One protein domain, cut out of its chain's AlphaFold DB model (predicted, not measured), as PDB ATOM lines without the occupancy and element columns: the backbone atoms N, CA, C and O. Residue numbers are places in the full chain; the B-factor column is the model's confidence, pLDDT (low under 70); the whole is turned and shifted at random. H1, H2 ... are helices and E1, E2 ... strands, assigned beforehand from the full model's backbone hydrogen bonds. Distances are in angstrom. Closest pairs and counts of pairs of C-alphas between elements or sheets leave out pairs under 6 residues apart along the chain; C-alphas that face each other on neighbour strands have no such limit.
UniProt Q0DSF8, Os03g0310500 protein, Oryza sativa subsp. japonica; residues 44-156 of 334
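AT A GLANCE: This is residues 44 to 156 of the 334 residues of the protein "Os03g0310500 protein" of Oryza sativa subsp. japonica (UniProt Q0DSF8). A small three-stranded sheet with helix H1 along one face makes the base; two hairpins, E4 with E5 and E6 with E7, reach away from it as two separate arms. The long ending stretch, residues 137 to 156, winds back between these arms toward H1. The 113 printed residues hold seven named strands and one named helix, in the order E1 E2 E3 E4 E5 H1 E6 E7; the large sheet runs E1 E3 E2, mixed. The class is mixed, helices and strands, with 47 residues in named elements, under half. The whole is compact, radius of gyration of the C-alphas 14.3 A, spanning 40 by 40 by 26 A.

HOW THE PARTS SIT: Look first at inner strand E3, residues 77 to 81. Edge strand E1, residues 50 to 54, is parallel to it, with N 51 and O 77 2.8 A apart. Edge strand E2, residues 70 to 72, forms a hairpin with E3; N 71 and O 78 are 2.9 A apart. H1, residues 105 to 118, is on this sheet, making two layers, a helix on one face of a sheet. It lies over E3 and E2, height over the sheet 7.3 A, along the strands at 12 degrees to E3 on the local plane; the closest C-alphas of H1 and E2, His 108 and Val 70, are 5.6 A apart. Every O i to N i+4 pair in H1 is within hydrogen-bond range. In the antiparallel hairpin of E4, residues 87 to 93, and E5, residues 96 to 100, N 89 and O 98 are 2.9 A apart. In that of E6, residues 125 to 128, and E7, residues 133 to 136, N 135 and O 126 are 2.8 A apart. E4 and E6 are apart.

IN THESE COORDINATES: Find C-alpha 50 at (209.620, 173.482, 176.490), where E1 begins. H1 runs 18.9 A from C-alpha 105 at (199.172, 170.610, 174.153), and E4 15.5 A. E7 ends at C-alpha 136, (205.624, 166.715, 151.423).

THE WHOLE: The C-alphas farthest apart, those of Gly 44 and Thr 95, are 46.5 A apart. The printed part has no cut. The link from E1 to E2, 15 residues, is long. Mean pLDDT of the printed part is 89.8; residue 44 is under 70.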
ATOM      1  N   GLY A  44     226.102 163.293 177.466       62.45
ATOM      2  CA  GLY A  44     225.044 162.794 176.584       62.45
ATOM      3  C   GLY A  44     223.604 163.154 176.971       62.45
ATOM      4  O   GLY A  44     222.715 162.945 176.153       62.45
ATOM      5  N   THR A  45     223.329 163.738 178.145       71.61
ATOM      6  CA  THR A  45     221.969 164.241 178.434       71.61
ATOM      7  C   THR A  45     221.784 165.640 177.866       71.61
ATOM      8  O   THR A  45     222.447 166.584 178.302       71.61
ATOM      9  N   ARG A  46     220.851 165.784 176.925       77.99
ATOM     10  CA  ARG A  46     220.427 167.077 176.388       77.99
ATOM     11  C   ARG A  46     219.220 167.589 177.170       77.99
ATOM     12  O   ARG A  46     218.213 166.896 177.264       77.99
ATOM     13  N   VAL A  47     219.318 168.799 177.713       86.52
ATOM     14  CA  VAL A  47     218.186 169.482 178.354       86.52
ATOM     15  C   VAL A  47     217.562 170.410 177.323       86.52
ATOM     16  O   VAL A  47     218.239 171.315 176.839       86.52
ATOM     17  N   ILE A  48     216.295 170.175 176.979       90.76
ATOM     18  CA  ILE A  48     215.552 171.017 176.038       90.76
ATOM     19  C   ILE A  48     214.416 171.718 176.794       90.76
ATOM     20  O   ILE A  48     213.526 171.032 177.300       90.76
ATOM     21  N   PRO A  49     214.430 173.058 176.906       95.67
ATOM     22  CA  PRO A  49     213.310 173.807 177.453       95.67
ATOM     23  C   PRO A  49     212.086 173.710 176.534       95.67
ATOM     24  O   PRO A  49     212.185 173.861 175.313       95.67
ATOM     25  N   VAL A  50     210.926 173.487 177.151       96.33
ATOM     26  CA  VAL A  50     209.620 173.482 176.490       96.33
ATOM     27  C   VAL A  50     208.824 174.673 177.011       96.33
ATOM     28  O   VAL A  50     208.556 174.758 178.210       96.33
ATOM     29  N   PHE A  51     208.445 175.581 176.117       96.45
ATOM     30  CA  PHE A  51     207.595 176.724 176.429       96.45
ATOM     31  C   PHE A  51     206.188 176.469 175.911       96.45
ATOM     32  O   PHE A  51     205.995 176.259 174.716       96.45
ATOM     33  N   VAL A  52     205.211 176.507 176.812       94.57
ATOM     34  CA  VAL A  52     203.791 176.458 176.460       94.57
ATOM     35  C   VAL A  52     203.247 177.871 176.600       94.57
ATOM     36  O   VAL A  52     203.239 178.433 177.695       94.57
ATOM     37  N   LEU A  53     202.868 178.469 175.476       92.84
ATOM     38  CA  LEU A  53     202.335 179.821 175.412       92.84
ATOM     39  C   LEU A  53     200.815 179.732 175.362       92.84
ATOM     40  O   LEU A  53     200.246 179.320 174.352       92.84
ATOM     41  N   SER A  54     200.171 180.125 176.457       91.10
ATOM     42  CA  SER A  54     198.723 180.294 176.476       91.10
ATOM     43  C   SER A  54     198.367 181.606 175.786       91.10
ATOM     44  O   SER A  54     198.782 182.680 176.222       91.10
ATOM     45  N   LEU A  55     197.609 181.510 174.702       87.36
ATOM     46  CA  LEU A  55     197.104 182.633 173.917       87.36
ATOM     47  C   LEU A  55     195.655 182.972 174.299       87.36
ATOM     48  O   LEU A  55     194.853 183.372 173.457       87.36
ATOM     49  N   ALA A  56     195.303 182.797 175.576       83.21
ATOM     50  CA  ALA A  56     194.007 183.220 176.093       83.21
ATOM     51  C   ALA A  56     193.779 184.713 175.794       83.21
ATOM     52  O   ALA A  56     194.680 185.530 175.979       83.21
ATOM     53  N   ASP A  57     192.585 185.046 175.300       83.33
ATOM     54  CA  ASP A  57     192.164 186.398 174.894       83.33
ATOM     55  C   ASP A  57     192.911 187.009 173.689       83.33
ATOM     56  O   ASP A  57     192.693 188.173 173.341       83.33
ATOM     57  N   VAL A  58     193.764 186.233 173.016       86.34
ATOM     58  CA  VAL A  58     194.377 186.589 171.727       86.34
ATOM     59  C   VAL A  58     193.513 186.030 170.585       86.34
ATOM     60  O   VAL A  58     192.521 185.338 170.821       86.34
ATOM     61  N   ASP A  59     193.856 186.359 169.338       86.35
ATOM     62  CA  ASP A  59     193.214 185.802 168.149       86.35
ATOM     63  C   ASP A  59     193.099 184.268 168.231       86.35
ATOM     64  O   ASP A  59     194.084 183.528 168.290       86.35
ATOM     65  N   ALA A  60     191.841 183.838 168.222       80.09
ATOM     66  CA  ALA A  60     191.345 182.477 168.309       80.09
ATOM     67  C   ALA A  60     191.887 181.538 167.218       80.09
ATOM     68  O   ALA A  60     191.883 180.318 167.410       80.09
ATOM     69  N   GLU A  61     192.302 182.093 166.079       85.53
ATOM     70  CA  GLU A  61     192.786 181.350 164.912       85.53
ATOM     71  C   GLU A  61     194.303 181.497 164.706       85.53
ATOM     72  O   GLU A  61     194.839 181.027 163.702       85.53
ATOM     73  N   LEU A  62     195.021 182.112 165.655       89.52
ATOM     74  CA  LEU A  62     196.461 182.329 165.531       89.52
ATOM     75  C   LEU A  62     197.234 181.004 165.589       89.52
ATOM     76  O   LEU A  62     197.328 180.354 166.631       89.52
ATOM     77  N   LEU A  63     197.840 180.627 164.470       91.02
ATOM     78  CA  LEU A  63     198.714 179.461 164.340       91.02
ATOM     79  C   LEU A  63     200.136 179.902 163.974       91.02
ATOM     80  O   LEU A  63     200.359 181.039 163.555       91.02
ATOM     81  N   MET A  64     201.108 179.005 164.143       90.51
ATOM     82  CA  MET A  64     202.475 179.225 163.658       90.51
ATOM     83  C   MET A  64     202.587 178.856 162.174       90.51
ATOM     84  O   MET A  64     201.591 178.592 161.495       90.51
ATOM     85  N   GLU A  65     203.816 178.865 161.660       85.95
ATOM     86  CA  GLU A  65     204.116 178.495 160.279       85.95
ATOM     87  C   GLU A  65     203.496 177.138 159.906       85.95
ATOM     88  O   GLU A  65     203.500 176.188 160.694       85.95
ATOM     89  N   GLU A  66     202.944 177.080 158.691       84.95
ATOM     90  CA  GLU A  66     202.275 175.896 158.130       84.95
ATOM     91  C   GLU A  66     201.064 175.408 158.944       84.95
ATOM     92  O   GLU A  66     200.769 174.217 158.992       84.95
ATOM     93  N   GLU A  67     200.350 176.338 159.590       88.47
ATOM     94  CA  GLU A  67     199.173 176.050 160.419       88.47
ATOM     95  C   GLU A  67     199.472 175.083 161.588       88.47
ATOM     96  O   GLU A  67     198.600 174.351 162.065       88.47
ATOM     97  N   ASN A  68     200.718 175.084 162.076       89.22
ATOM     98  CA  ASN A  68     201.156 174.242 163.184       89.22
ATOM     99  C   ASN A  68     200.968 174.923 164.550       89.22
ATOM    100  O   ASN A  68     201.058 176.141 164.702       89.22
ATOM    101  N   LEU A  69     200.771 174.102 165.584       91.67
ATOM    102  CA  LEU A  69     200.730 174.522 166.994       91.67
ATOM    103  C   LEU A  69     202.053 174.281 167.730       91.67
ATOM    104  O   LEU A  69     202.173 174.599 168.912       91.67
ATOM    105  N   VAL A  70     203.050 173.729 167.037       92.92
ATOM    106  CA  VAL A  70     204.393 173.477 167.561       92.92
ATOM    107  C   VAL A  70     205.442 174.093 166.647       92.92
ATOM    108  O   VAL A  70     205.358 173.978 165.428       92.92
ATOM    109  N   TRP A  71     206.434 174.739 167.251       93.48
ATOM    110  CA  TRP A  71     207.630 175.208 166.575       93.48
ATOM    111  C   TRP A  71     208.851 174.677 167.311       93.48
ATOM    112  O   TRP A  71     208.948 174.750 168.540       93.48
ATOM    113  N   THR A  72     209.778 174.102 166.555       92.65
ATOM    114  CA  THR A  72     210.935 173.404 167.114       92.65
ATOM    115  C   THR A  72     212.218 173.952 166.546       92.65
ATOM    116  O   THR A  72     212.420 173.952 165.334       92.65
ATOM    117  N   SER A  73     213.117 174.347 167.440       91.12
ATOM    118  CA  SER A  73     214.507 174.618 167.110       91.12
ATOM    119  C   SER A  73     215.396 173.489 167.621       91.12
ATOM    120  O   SER A  73     214.933 172.520 168.223       91.12
ATOM    121  N   LYS A  74     216.707 173.640 167.431       88.19
ATOM    122  CA  LYS A  74     217.690 172.740 168.031       88.19
ATOM    123  C   LYS A  74     217.524 172.742 169.553       88.19
ATOM    124  O   LYS A  74     217.392 171.674 170.136       88.19
ATOM    125  N   ASP A  75     217.468 173.914 170.178       90.45
ATOM    126  CA  ASP A  75     217.602 174.036 171.635       90.45
ATOM    127  C   ASP A  75     216.326 174.485 172.351       90.45
ATOM    128  O   ASP A  75     216.373 174.819 173.530       90.45
ATOM    129  N   VAL A  76     215.180 174.511 171.666       94.67
ATOM    130  CA  VAL A  76     213.911 174.921 172.275       94.67
ATOM    131  C   VAL A  76     212.718 174.317 171.545       94.67
ATOM    132  O   VAL A  76     212.737 174.168 170.321       94.67
ATOM    133  N   VAL A  77     211.665 174.017 172.303       95.91
ATOM    134  CA  VAL A  77     210.341 173.675 171.776       95.91
ATOM    135  C   VAL A  77     209.342 174.715 172.266       95.91
ATOM    136  O   VAL A  77     209.265 174.980 173.465       95.91
ATOM    137  N   ILE A  78     208.580 175.299 171.346       95.76
ATOM    138  CA  ILE A  78     207.514 176.255 171.643       95.76
ATOM    139  C   ILE A  78     206.194 175.638 171.189       95.76
ATOM    140  O   ILE A  78     206.077 175.162 170.061       95.76
ATOM    141  N   VAL A  79     205.209 175.629 172.079       95.24
ATOM    142  CA  VAL A  79     203.871 175.097 171.832       95.24
ATOM    143  C   VAL A  79     202.853 176.184 172.123       95.24
ATOM    144  O   VAL A  79     202.946 176.856 173.150       95.24
ATOM    145  N   LEU A  80     201.888 176.346 171.224       92.65
ATOM    146  CA  LEU A  80     200.759 177.244 171.421       92.65
ATOM    147  C   LEU A  80     199.574 176.486 172.010       92.65
ATOM    148  O   LEU A  80     199.199 175.416 171.528       92.65
ATOM    149  N   GLU A  81     198.970 177.082 173.027       91.69
ATOM    150  CA  GLU A  81     197.731 176.627 173.637       91.69
ATOM    151  C   GLU A  81     196.672 177.723 173.497       91.69
ATOM    152  O   GLU A  81     196.914 178.893 173.797       91.69
ATOM    153  N   HIS A  82     195.482 177.329 173.058       89.38
ATOM    154  CA  HIS A  82     194.313 178.192 172.931       89.38
ATOM    155  C   HIS A  82     193.185 177.641 173.786       89.38
ATOM    156  O   HIS A  82     193.087 176.432 173.988       89.38
ATOM    157  N   ASN A  83     192.279 178.523 174.205       86.23
ATOM    158  CA  ASN A  83     191.058 178.120 174.906       86.23
ATOM    159  C   ASN A  83     190.008 177.491 173.960       86.23
ATOM    160  O   ASN A  83     189.031 176.896 174.406       86.23
ATOM    161  N   ASN A  84     190.197 177.617 172.641       85.25
ATOM    162  CA  ASN A  84     189.300 177.039 171.645       85.25
ATOM    163  C   ASN A  84     189.433 175.519 171.569       85.25
ATOM    164  O   ASN A  84     190.531 174.974 171.570       85.25
ATOM    165  N   GLU A  85     188.313 174.822 171.392       86.09
ATOM    166  CA  GLU A  85     188.345 173.366 171.227       86.09
ATOM    167  C   GLU A  85     189.006 172.942 169.910       86.09
ATOM    168  O   GLU A  85     189.745 171.958 169.872       86.09
ATOM    169  N   LYS A  86     188.731 173.675 168.822       89.77
ATOM    170  CA  LYS A  86     189.202 173.354 167.474       89.77
ATOM    171  C   LYS A  86     189.418 174.605 166.628       89.77
ATOM    172  O   LYS A  86     188.582 175.505 166.641       89.77
ATOM    173  N   VAL A  87     190.497 174.617 165.850       90.49
ATOM    174  CA  VAL A  87     190.824 175.670 164.876       90.49
ATOM    175  C   VAL A  87     190.764 175.067 163.468       90.49
ATOM    176  O   VAL A  87     191.369 174.015 163.245       90.49
ATOM    177  N   PRO A  88     190.005 175.646 162.523       92.26
ATOM    178  CA  PRO A  88     189.832 175.069 161.194       92.26
ATOM    179  C   PRO A  88     191.074 175.286 160.314       92.26
ATOM    180  O   PRO A  88     191.464 176.416 160.051       92.26
ATOM    181  N   LEU A  89     191.650 174.205 159.786       92.05
ATOM    182  CA  LEU A  89     192.861 174.242 158.954       92.05
ATOM    183  C   LEU A  89     192.532 174.285 157.463       92.05
ATOM    184  O   LEU A  89     191.446 173.876 157.057       92.05
ATOM    185  N   SER A  90     193.450 174.737 156.618       90.81
ATOM    186  CA  SER A  90     193.303 174.707 155.155       90.81
ATOM    187  C   SER A  90     193.224 173.285 154.566       90.81
ATOM    188  O   SER A  90     192.750 173.100 153.443       90.81
ATOM    189  N   TYR A  91     193.639 172.269 155.327       89.72
ATOM    190  CA  TYR A  91     193.670 170.870 154.900       89.72
ATOM    191  C   TYR A  91     192.287 170.197 154.855       89.72
ATOM    192  O   TYR A  91     191.421 170.415 155.707       89.72
ATOM    193  N   VAL A  92     192.103 169.295 153.884       89.88
ATOM    194  CA  VAL A  92     190.885 168.491 153.692       89.88
ATOM    195  C   VAL A  92     191.268 167.016 153.544       89.88
ATOM    196  O   VAL A  92     192.222 166.693 152.841       89.88
ATOM    197  N   SER A  93     190.518 166.117 154.182       87.33
ATOM    198  CA  SER A  93     190.638 164.660 154.011       87.33
ATOM    199  C   SER A  93     189.251 164.051 153.849       87.33
ATOM    200  O   SER A  93     188.331 164.421 154.580       87.33
ATOM    201  N   GLU A  94     189.091 163.152 152.870       84.94
ATOM    202  CA  GLU A  94     187.843 162.409 152.625       84.94
ATOM    203  C   GLU A  94     186.593 163.315 152.614       84.94
ATOM    204  O   GLU A  94     185.562 162.973 153.181       84.94
ATOM    205  N   THR A  95     186.693 164.507 152.004       88.38
ATOM    206  CA  THR A  95     185.664 165.581 151.935       88.38
ATOM    207  C   THR A  95     185.424 166.419 153.199       88.38
ATOM    208  O   THR A  95     184.647 167.371 153.162       88.38
ATOM    209  N   THR A  96     186.128 166.150 154.297       89.91
ATOM    210  CA  THR A  96     185.999 166.896 155.560       89.91
ATOM    211  C   THR A  96     187.193 167.813 155.813       89.91
ATOM    212  O   THR A  96     188.351 167.423 155.628       89.91
ATOM    213  N   ARG A  97     186.919 169.056 156.235       91.43
ATOM    214  CA  ARG A  97     187.959 170.006 156.655       91.43
ATOM    215  C   ARG A  97     188.606 169.509 157.944       91.43
ATOM    216  O   ARG A  97     187.906 169.075 158.857       91.43
ATOM    217  N   GLN A  98     189.928 169.571 158.001       91.49
ATOM    218  CA  GLN A  98     190.690 169.177 159.177       91.49
ATOM    219  C   GLN A  98     190.744 170.299 160.208       91.49
ATOM    220  O   GLN A  98     190.589 171.480 159.889       91.49
ATOM    221  N   PHE A  99     190.975 169.910 161.456       91.87
ATOM    222  CA  PHE A  99     191.031 170.826 162.583       91.87
ATOM    223  C   PHE A  99     192.306 170.600 163.388       91.87
ATOM    224  O   PHE A  99     192.712 169.461 163.619       91.87
ATOM    225  N   ALA A 100     192.902 171.689 163.857       90.37
ATOM    226  CA  ALA A 100     193.902 171.652 164.906       90.37
ATOM    227  C   ALA A 100     193.206 171.674 166.269       90.37
ATOM    228  O   ALA A 100     192.241 172.409 166.474       90.37
ATOM    229  N   PHE A 101     193.721 170.876 167.201       90.64
ATOM    230  CA  PHE A 101     193.226 170.786 168.572       90.64
ATOM    231  C   PHE A 101     194.279 171.382 169.512       90.64
ATOM    232  O   PHE A 101     195.240 170.690 169.868       90.64
ATOM    233  N   PRO A 102     194.156 172.669 169.875       89.04
ATOM    234  CA  PRO A 102     195.135 173.344 170.722       89.04
ATOM    235  C   PRO A 102     195.044 172.925 172.193       89.04
ATOM    236  O   PRO A 102     196.055 172.937 172.886       89.04
ATOM    237  N   SER A 103     193.887 172.421 172.634       87.03
ATOM    238  CA  SER A 103     193.711 171.782 173.946       87.03
ATOM    239  C   SER A 103     194.579 170.529 174.142       87.03
ATOM    240  O   SER A 103     194.851 170.120 175.270       87.03
ATOM    241  N   LEU A 104     195.068 169.914 173.058       89.01
ATOM    242  CA  LEU A 104     195.960 168.752 173.097       89.01
ATOM    243  C   LEU A 104     197.442 169.160 173.147       89.01
ATOM    244  O   LEU A 104     198.268 168.602 172.424       89.01
ATOM    245  N   ALA A 105     197.804 170.098 174.027       90.12
ATOM    246  CA  ALA A 105     199.172 170.610 174.153       90.12
ATOM    247  C   ALA A 105     200.218 169.494 174.337       90.12
ATOM    248  O   ALA A 105     201.275 169.529 173.713       90.12
ATOM    249  N   GLN A 106     199.910 168.440 175.107       91.82
ATOM    250  CA  GLN A 106     200.817 167.300 175.313       91.82
ATOM    251  C   GLN A 106     201.253 166.640 174.001       91.82
ATOM    252  O   GLN A 106     202.410 166.248 173.857       91.82
ATOM    253  N   ARG A 107     200.344 166.515 173.032       92.64
ATOM    254  CA  ARG A 107     200.655 165.926 171.731       92.64
ATOM    255  C   ARG A 107     201.677 166.782 170.984       92.64
ATOM    256  O   ARG A 107     202.654 166.249 170.468       92.64
ATOM    257  N   HIS A 108     201.471 168.094 170.973       92.42
ATOM    258  CA  HIS A 108     202.362 169.058 170.326       92.42
ATOM    259  C   HIS A 108     203.722 169.127 171.027       92.42
ATOM    260  O   HIS A 108     204.755 169.133 170.364       92.42
ATOM    261  N   ILE A 109     203.739 169.053 172.362       94.10
ATOM    262  CA  ILE A 109     204.969 168.927 173.156       94.10
ATOM    263  C   ILE A 109     205.734 167.662 172.756       94.10
ATOM    264  O   ILE A 109     206.935 167.722 172.512       94.10
ATOM    265  N   LEU A 110     205.052 166.517 172.648       94.02
ATOM    266  CA  LEU A 110     205.681 165.258 172.248       94.02
ATOM    267  C   LEU A 110     206.185 165.289 170.803       94.02
ATOM    268  O   LEU A 110     207.270 164.775 170.553       94.02
ATOM    269  N   ALA A 111     205.455 165.912 169.874       93.18
ATOM    270  CA  ALA A 111     205.939 166.146 168.513       93.18
ATOM    271  C   ALA A 111     207.231 166.965 168.525       93.18
ATOM    272  O   ALA A 111     208.209 166.588 167.881       93.18
ATOM    273  N   GLY A 112     207.259 168.046 169.303       93.42
ATOM    274  CA  GLY A 112     208.423 168.912 169.338       93.42
ATOM    275  C   GLY A 112     209.633 168.312 170.052       93.42
ATOM    276  O   GLY A 112     210.769 168.482 169.618       93.42
ATOM    277  N   LEU A 113     209.413 167.536 171.111       93.58
ATOM    278  CA  LEU A 113     210.485 166.777 171.752       93.58
ATOM    279  C   LEU A 113     210.991 165.647 170.850       93.58
ATOM    280  O   LEU A 113     212.195 165.407 170.794       93.58
ATOM    281  N   ALA A 114     210.100 164.976 170.117       92.83
ATOM    282  CA  ALA A 114     210.472 163.944 169.157       92.83
ATOM    283  C   ALA A 114     211.369 164.500 168.039       92.83
ATOM    284  O   ALA A 114     212.355 163.850 167.680       92.83
ATOM    285  N   SER A 115     211.084 165.705 167.532       92.56
ATOM    286  CA  SER A 115     211.935 166.347 166.526       92.56
ATOM    287  C   SER A 115     213.257 166.845 167.109       92.56
ATOM    288  O   SER A 115     214.318 166.554 166.554       92.56
ATOM    289  N   ALA A 116     213.230 167.523 168.259       92.21
ATOM    290  CA  ALA A 116     214.423 168.138 168.834       92.21
ATOM    291  C   ALA A 116     215.387 167.124 169.485       92.21
ATOM    292  O   ALA A 116     216.605 167.281 169.386       92.21
ATOM    293  N   VAL A 117     214.877 166.080 170.149       89.00
ATOM    294  CA  VAL A 117     215.700 165.044 170.805       89.00
ATOM    295  C   VAL A 117     215.980 163.878 169.864       89.00
ATOM    296  O   VAL A 117     217.131 163.476 169.723       89.00
ATOM    297  N   GLY A 118     214.939 163.327 169.237       87.82
ATOM    298  CA  GLY A 118     215.041 162.109 168.427       87.82
ATOM    299  C   GLY A 118     215.489 162.340 166.985       87.82
ATOM    300  O   GLY A 118     215.733 161.371 166.268       87.82
ATOM    301  N   GLY A 119     215.565 163.597 166.533       90.03
ATOM    302  CA  GLY A 119     215.812 163.915 165.126       90.03
ATOM    303  C   GLY A 119     214.717 163.366 164.207       90.03
ATOM    304  O   GLY A 119     215.004 162.985 163.073       90.03
ATOM    305  N   LEU A 120     213.482 163.256 164.711       91.78
ATOM    306  CA  LEU A 120     212.340 162.766 163.945       91.78
ATOM    307  C   LEU A 120     211.695 163.897 163.142       91.78
ATOM    308  O   LEU A 120     211.410 164.966 163.677       91.78
ATOM    309  N   SER A 121     211.406 163.636 161.872       90.23
ATOM    310  CA  SER A 121     210.517 164.469 161.062       90.23
ATOM    311  C   SER A 121     209.119 163.861 161.011       90.23
ATOM    312  O   SER A 121     208.913 162.678 161.314       90.23
ATOM    313  N   ALA A 122     208.141 164.668 160.607       91.17
ATOM    314  CA  ALA A 122     206.816 164.150 160.327       91.17
ATOM    315  C   ALA A 122     206.889 163.098 159.197       91.17
ATOM    316  O   ALA A 122     207.607 163.319 158.223       91.17
ATOM    317  N   PRO A 123     206.150 161.972 159.259       91.34
ATOM    318  CA  PRO A 123     206.258 160.911 158.245       91.34
ATOM    319  C   PRO A 123     205.894 161.343 156.820       91.34
ATOM    320  O   PRO A 123     206.344 160.738 155.848       91.34
ATOM    321  N   TYR A 124     205.093 162.402 156.691       91.55
ATOM    322  CA  TYR A 124     204.750 163.011 155.411       91.55
ATOM    323  C   TYR A 124     205.825 163.959 154.877       91.55
ATOM    324  O   TYR A 124     205.708 164.407 153.743       91.55
ATOM    325  N   GLU A 125     206.863 164.279 155.643       91.15
ATOM    326  CA  GLU A 125     207.909 165.221 155.263       91.15
ATOM    327  C   GLU A 125     209.243 164.492 155.076       91.15
ATOM    328  O   GLU A 125     209.727 163.787 155.965       91.15
ATOM    329  N   ARG A 126     209.866 164.676 153.908       91.10
ATOM    330  CA  ARG A 126     211.203 164.137 153.627       91.10
ATOM    331  C   ARG A 126     212.129 165.209 153.075       91.10
ATOM    332  O   ARG A 126     211.757 165.950 152.167       91.10
ATOM    333  N   ALA A 127     213.378 165.213 153.524       90.04
ATOM    334  CA  ALA A 127     214.418 166.006 152.883       90.04
ATOM    335  C   ALA A 127     214.711 165.447 151.477       90.04
ATOM    336  O   ALA A 127     214.993 164.257 151.308       90.04
ATOM    337  N   SER A 128     214.637 166.292 150.446       93.67
ATOM    338  CA  SER A 128     215.015 165.913 149.084       93.67
ATOM    339  C   SER A 128     216.294 166.628 148.675       93.67
ATOM    340  O   SER A 128     216.288 167.836 148.486       93.67
ATOM    341  N   HIS A 129     217.358 165.859 148.439       94.34
ATOM    342  CA  HIS A 129     218.630 166.391 147.933       94.34
ATOM    343  C   HIS A 129     218.487 167.059 146.554       94.34
ATOM    344  O   HIS A 129     219.153 168.044 146.291       94.34
ATOM    345  N   ILE A 130     217.586 166.561 145.697       95.34
ATOM    346  CA  ILE A 130     217.343 167.112 144.349       95.34
ATOM    347  C   ILE A 130     216.690 168.497 144.405       95.34
ATOM    348  O   ILE A 130     216.988 169.351 143.581       95.34
ATOM    349  N   HIS A 131     215.765 168.704 145.344       93.42
ATOM    350  CA  HIS A 131     214.996 169.948 145.428       93.42
ATOM    351  C   HIS A 131     215.568 170.939 146.448       93.42
ATOM    352  O   HIS A 131     215.032 172.036 146.559       93.42
ATOM    353  N   GLU A 132     216.570 170.525 147.234       92.79
ATOM    354  CA  GLU A 132     217.160 171.290 148.346       92.79
ATOM    355  C   GLU A 132     216.125 171.833 149.352       92.79
ATOM    356  O   GLU A 132     216.352 172.814 150.053       92.79
ATOM    357  N   ARG A 133     214.962 171.179 149.438       90.61
ATOM    358  CA  ARG A 133     213.841 171.555 150.308       90.61
ATOM    359  C   ARG A 133     213.089 170.315 150.797       90.61
ATOM    360  O   ARG A 133     213.187 169.258 150.150       90.61
ATOM    361  N   PRO A 134     212.334 170.407 151.907       89.64
ATOM    362  CA  PRO A 134     211.435 169.336 152.303       89.64
ATOM    363  C   PRO A 134     210.361 169.124 151.231       89.64
ATOM    364  O   PRO A 134     209.784 170.063 150.684       89.64
ATOM    365  N   VAL A 135     210.130 167.862 150.886       93.12
ATOM    366  CA  VAL A 135     209.059 167.437 149.987       93.12
ATOM    367  C   VAL A 135     207.999 166.763 150.831       93.12
ATOM    368  O   VAL A 135     208.296 165.828 151.577       93.12
ATOM    369  N   VAL A 136     206.763 167.223 150.672       91.18
ATOM    370  CA  VAL A 136     205.624 166.715 151.423       91.18
ATOM    371  C   VAL A 136     204.869 165.669 150.608       91.18
ATOM    372  O   VAL A 136     204.541 165.885 149.442       91.18
ATOM    373  N   ASN A 137     204.591 164.526 151.226       92.17
ATOM    374  CA  ASN A 137     203.737 163.476 150.700       92.17
ATOM    375  C   ASN A 137     202.684 163.084 151.742       92.17
ATOM    376  O   ASN A 137     202.919 162.248 152.617       92.17
ATOM    377  N   TRP A 138     201.493 163.661 151.599       90.17
ATOM    378  CA  TRP A 138     200.373 163.460 152.516       90.17
ATOM    379  C   TRP A 138     199.821 162.028 152.541       90.17
ATOM    380  O   TRP A 138     199.128 161.676 153.492       90.17
ATOM    381  N   LEU A 139     200.175 161.169 151.574       88.65
ATOM    382  CA  LEU A 139     199.810 159.745 151.608       88.65
ATOM    383  C   LEU A 139     200.376 159.029 152.844       88.65
ATOM    384  O   LEU A 139     199.804 158.043 153.297       88.65
ATOM    385  N   TRP A 140     201.473 159.545 153.407       88.11
ATOM    386  CA  TRP A 140     202.119 159.015 154.610       88.11
ATOM    387  C   TRP A 140     201.732 159.768 155.888       88.11
ATOM    388  O   TRP A 140     202.322 159.526 156.937       88.11
ATOM    389  N   ALA A 141     200.766 160.693 155.827       88.97
ATOM    390  CA  ALA A 141     200.391 161.518 156.977       88.97
ATOM    391  C   ALA A 141     199.430 160.840 157.959       88.97
ATOM    392  O   ALA A 141     199.229 161.337 159.067       88.97
ATOM    393  N   ALA A 142     198.814 159.732 157.549       86.35
ATOM    394  CA  ALA A 142     197.962 158.929 158.407       86.35
ATOM    395  C   ALA A 142     198.805 157.892 159.164       86.35
ATOM    396  O   ALA A 142     199.584 157.148 158.570       86.35
ATOM    397  N   GLY A 143     198.627 157.808 160.483       86.48
ATOM    398  CA  GLY A 143     199.333 156.832 161.310       86.48
ATOM    399  C   GLY A 143     199.361 157.192 162.793       86.48
ATOM    400  O   GLY A 143     198.696 158.124 163.247       86.48
ATOM    401  N   CYS A 144     200.148 156.439 163.563       89.88
ATOM    402  CA  CYS A 144     200.356 156.671 164.993       89.88
ATOM    403  C   CYS A 144     201.610 157.533 165.219       89.88
ATOM    404  O   CYS A 144     202.711 157.009 165.406       89.88
ATOM    405  N   HIS A 145     201.444 158.853 165.147       92.72
ATOM    406  CA  HIS A 145     202.505 159.829 165.396       92.72
ATOM    407  C   HIS A 145     201.924 161.163 165.879       92.72
ATOM    408  O   HIS A 145     200.814 161.515 165.500       92.72
ATOM    409  N   PRO A 146     202.661 161.969 166.656       92.72
ATOM    410  CA  PRO A 146     202.121 163.222 167.180       92.72
ATOM    411  C   PRO A 146     202.061 164.360 166.140       92.72
ATOM    412  O   PRO A 146     201.360 165.342 166.365       92.72
ATOM    413  N   PHE A 147     202.732 164.226 164.989       91.18
ATOM    414  CA  PHE A 147     202.867 165.280 163.971       91.18
ATOM    415  C   PHE A 147     201.616 165.540 163.118       91.18
ATOM    416  O   PHE A 147     200.815 164.630 162.888       91.18
ATOM    417  N   GLY A 148     201.531 166.764 162.585       85.70
ATOM    418  CA  GLY A 148     200.598 167.194 161.540       85.70
ATOM    419  C   GLY A 148     199.124 167.192 161.938       85.70
ATOM    420  O   GLY A 148     198.782 166.924 163.081       85.70
ATOM    421  N   PRO A 149     198.208 167.468 161.008       86.74
ATOM    422  CA  PRO A 149     196.783 167.522 161.334       86.74
ATOM    423  C   PRO A 149     196.079 166.161 161.233       86.74
ATOM    424  O   PRO A 149     195.058 165.948 161.875       86.74
ATOM    425  N   PHE A 150     196.636 165.223 160.460       88.35
ATOM    426  CA  PHE A 150     195.964 163.972 160.082       88.35
ATOM    427  C   PHE A 150     196.129 162.816 161.077       88.35
ATOM    428  O   PHE A 150     195.449 161.799 160.953       88.35
ATOM    429  N   SER A 151     197.011 162.945 162.069       86.54
ATOM    430  CA  SER A 151     197.054 162.011 163.196       86.54
ATOM    431  C   SER A 151     196.341 162.615 164.400       86.54
ATOM    432  O   SER A 151     196.331 163.827 164.568       86.54
ATOM    433  N   ASN A 152     195.746 161.785 165.254       82.52
ATOM    434  CA  ASN A 152     195.165 162.213 166.532       82.52
ATOM    435  C   ASN A 152     195.772 161.446 167.720       82.52
ATOM    436  O   ASN A 152     195.140 161.251 168.755       82.52
ATOM    437  N   SER A 153     196.995 160.940 167.556       86.56
ATOM    438  CA  SER A 153     197.675 160.155 168.583       86.56
ATOM    439  C   SER A 153     198.702 161.003 169.326       86.56
ATOM    440  O   SER A 153     199.531 161.667 168.713       86.56
ATOM    441  N   SER A 154     198.704 160.929 170.657       87.58
ATOM    442  CA  SER A 154     199.810 161.409 171.499       87.58
ATOM    443  C   SER A 154     200.908 160.354 171.688       87.58
ATOM    444  O   SER A 154     201.813 160.540 172.495       87.58
ATOM    445  N   LYS A 155     200.843 159.227 170.970       90.46
ATOM    446  CA  LYS A 155     201.827 158.141 171.038       90.46
ATOM    447  C   LYS A 155     202.713 158.129 169.796       90.46
ATOM    448  O   LYS A 155     202.307 158.553 168.715       90.46
ATOM    449  N   ILE A 156     203.915 157.588 169.963       90.58
ATOM    450  CA  ILE A 156     204.893 157.386 168.893       90.58
ATOM    451  C   ILE A 156     204.903 155.896 168.540       90.58
ATOM    452  O   ILE A 156     205.049 155.053 169.426       90.58
TER     453      ILE A 156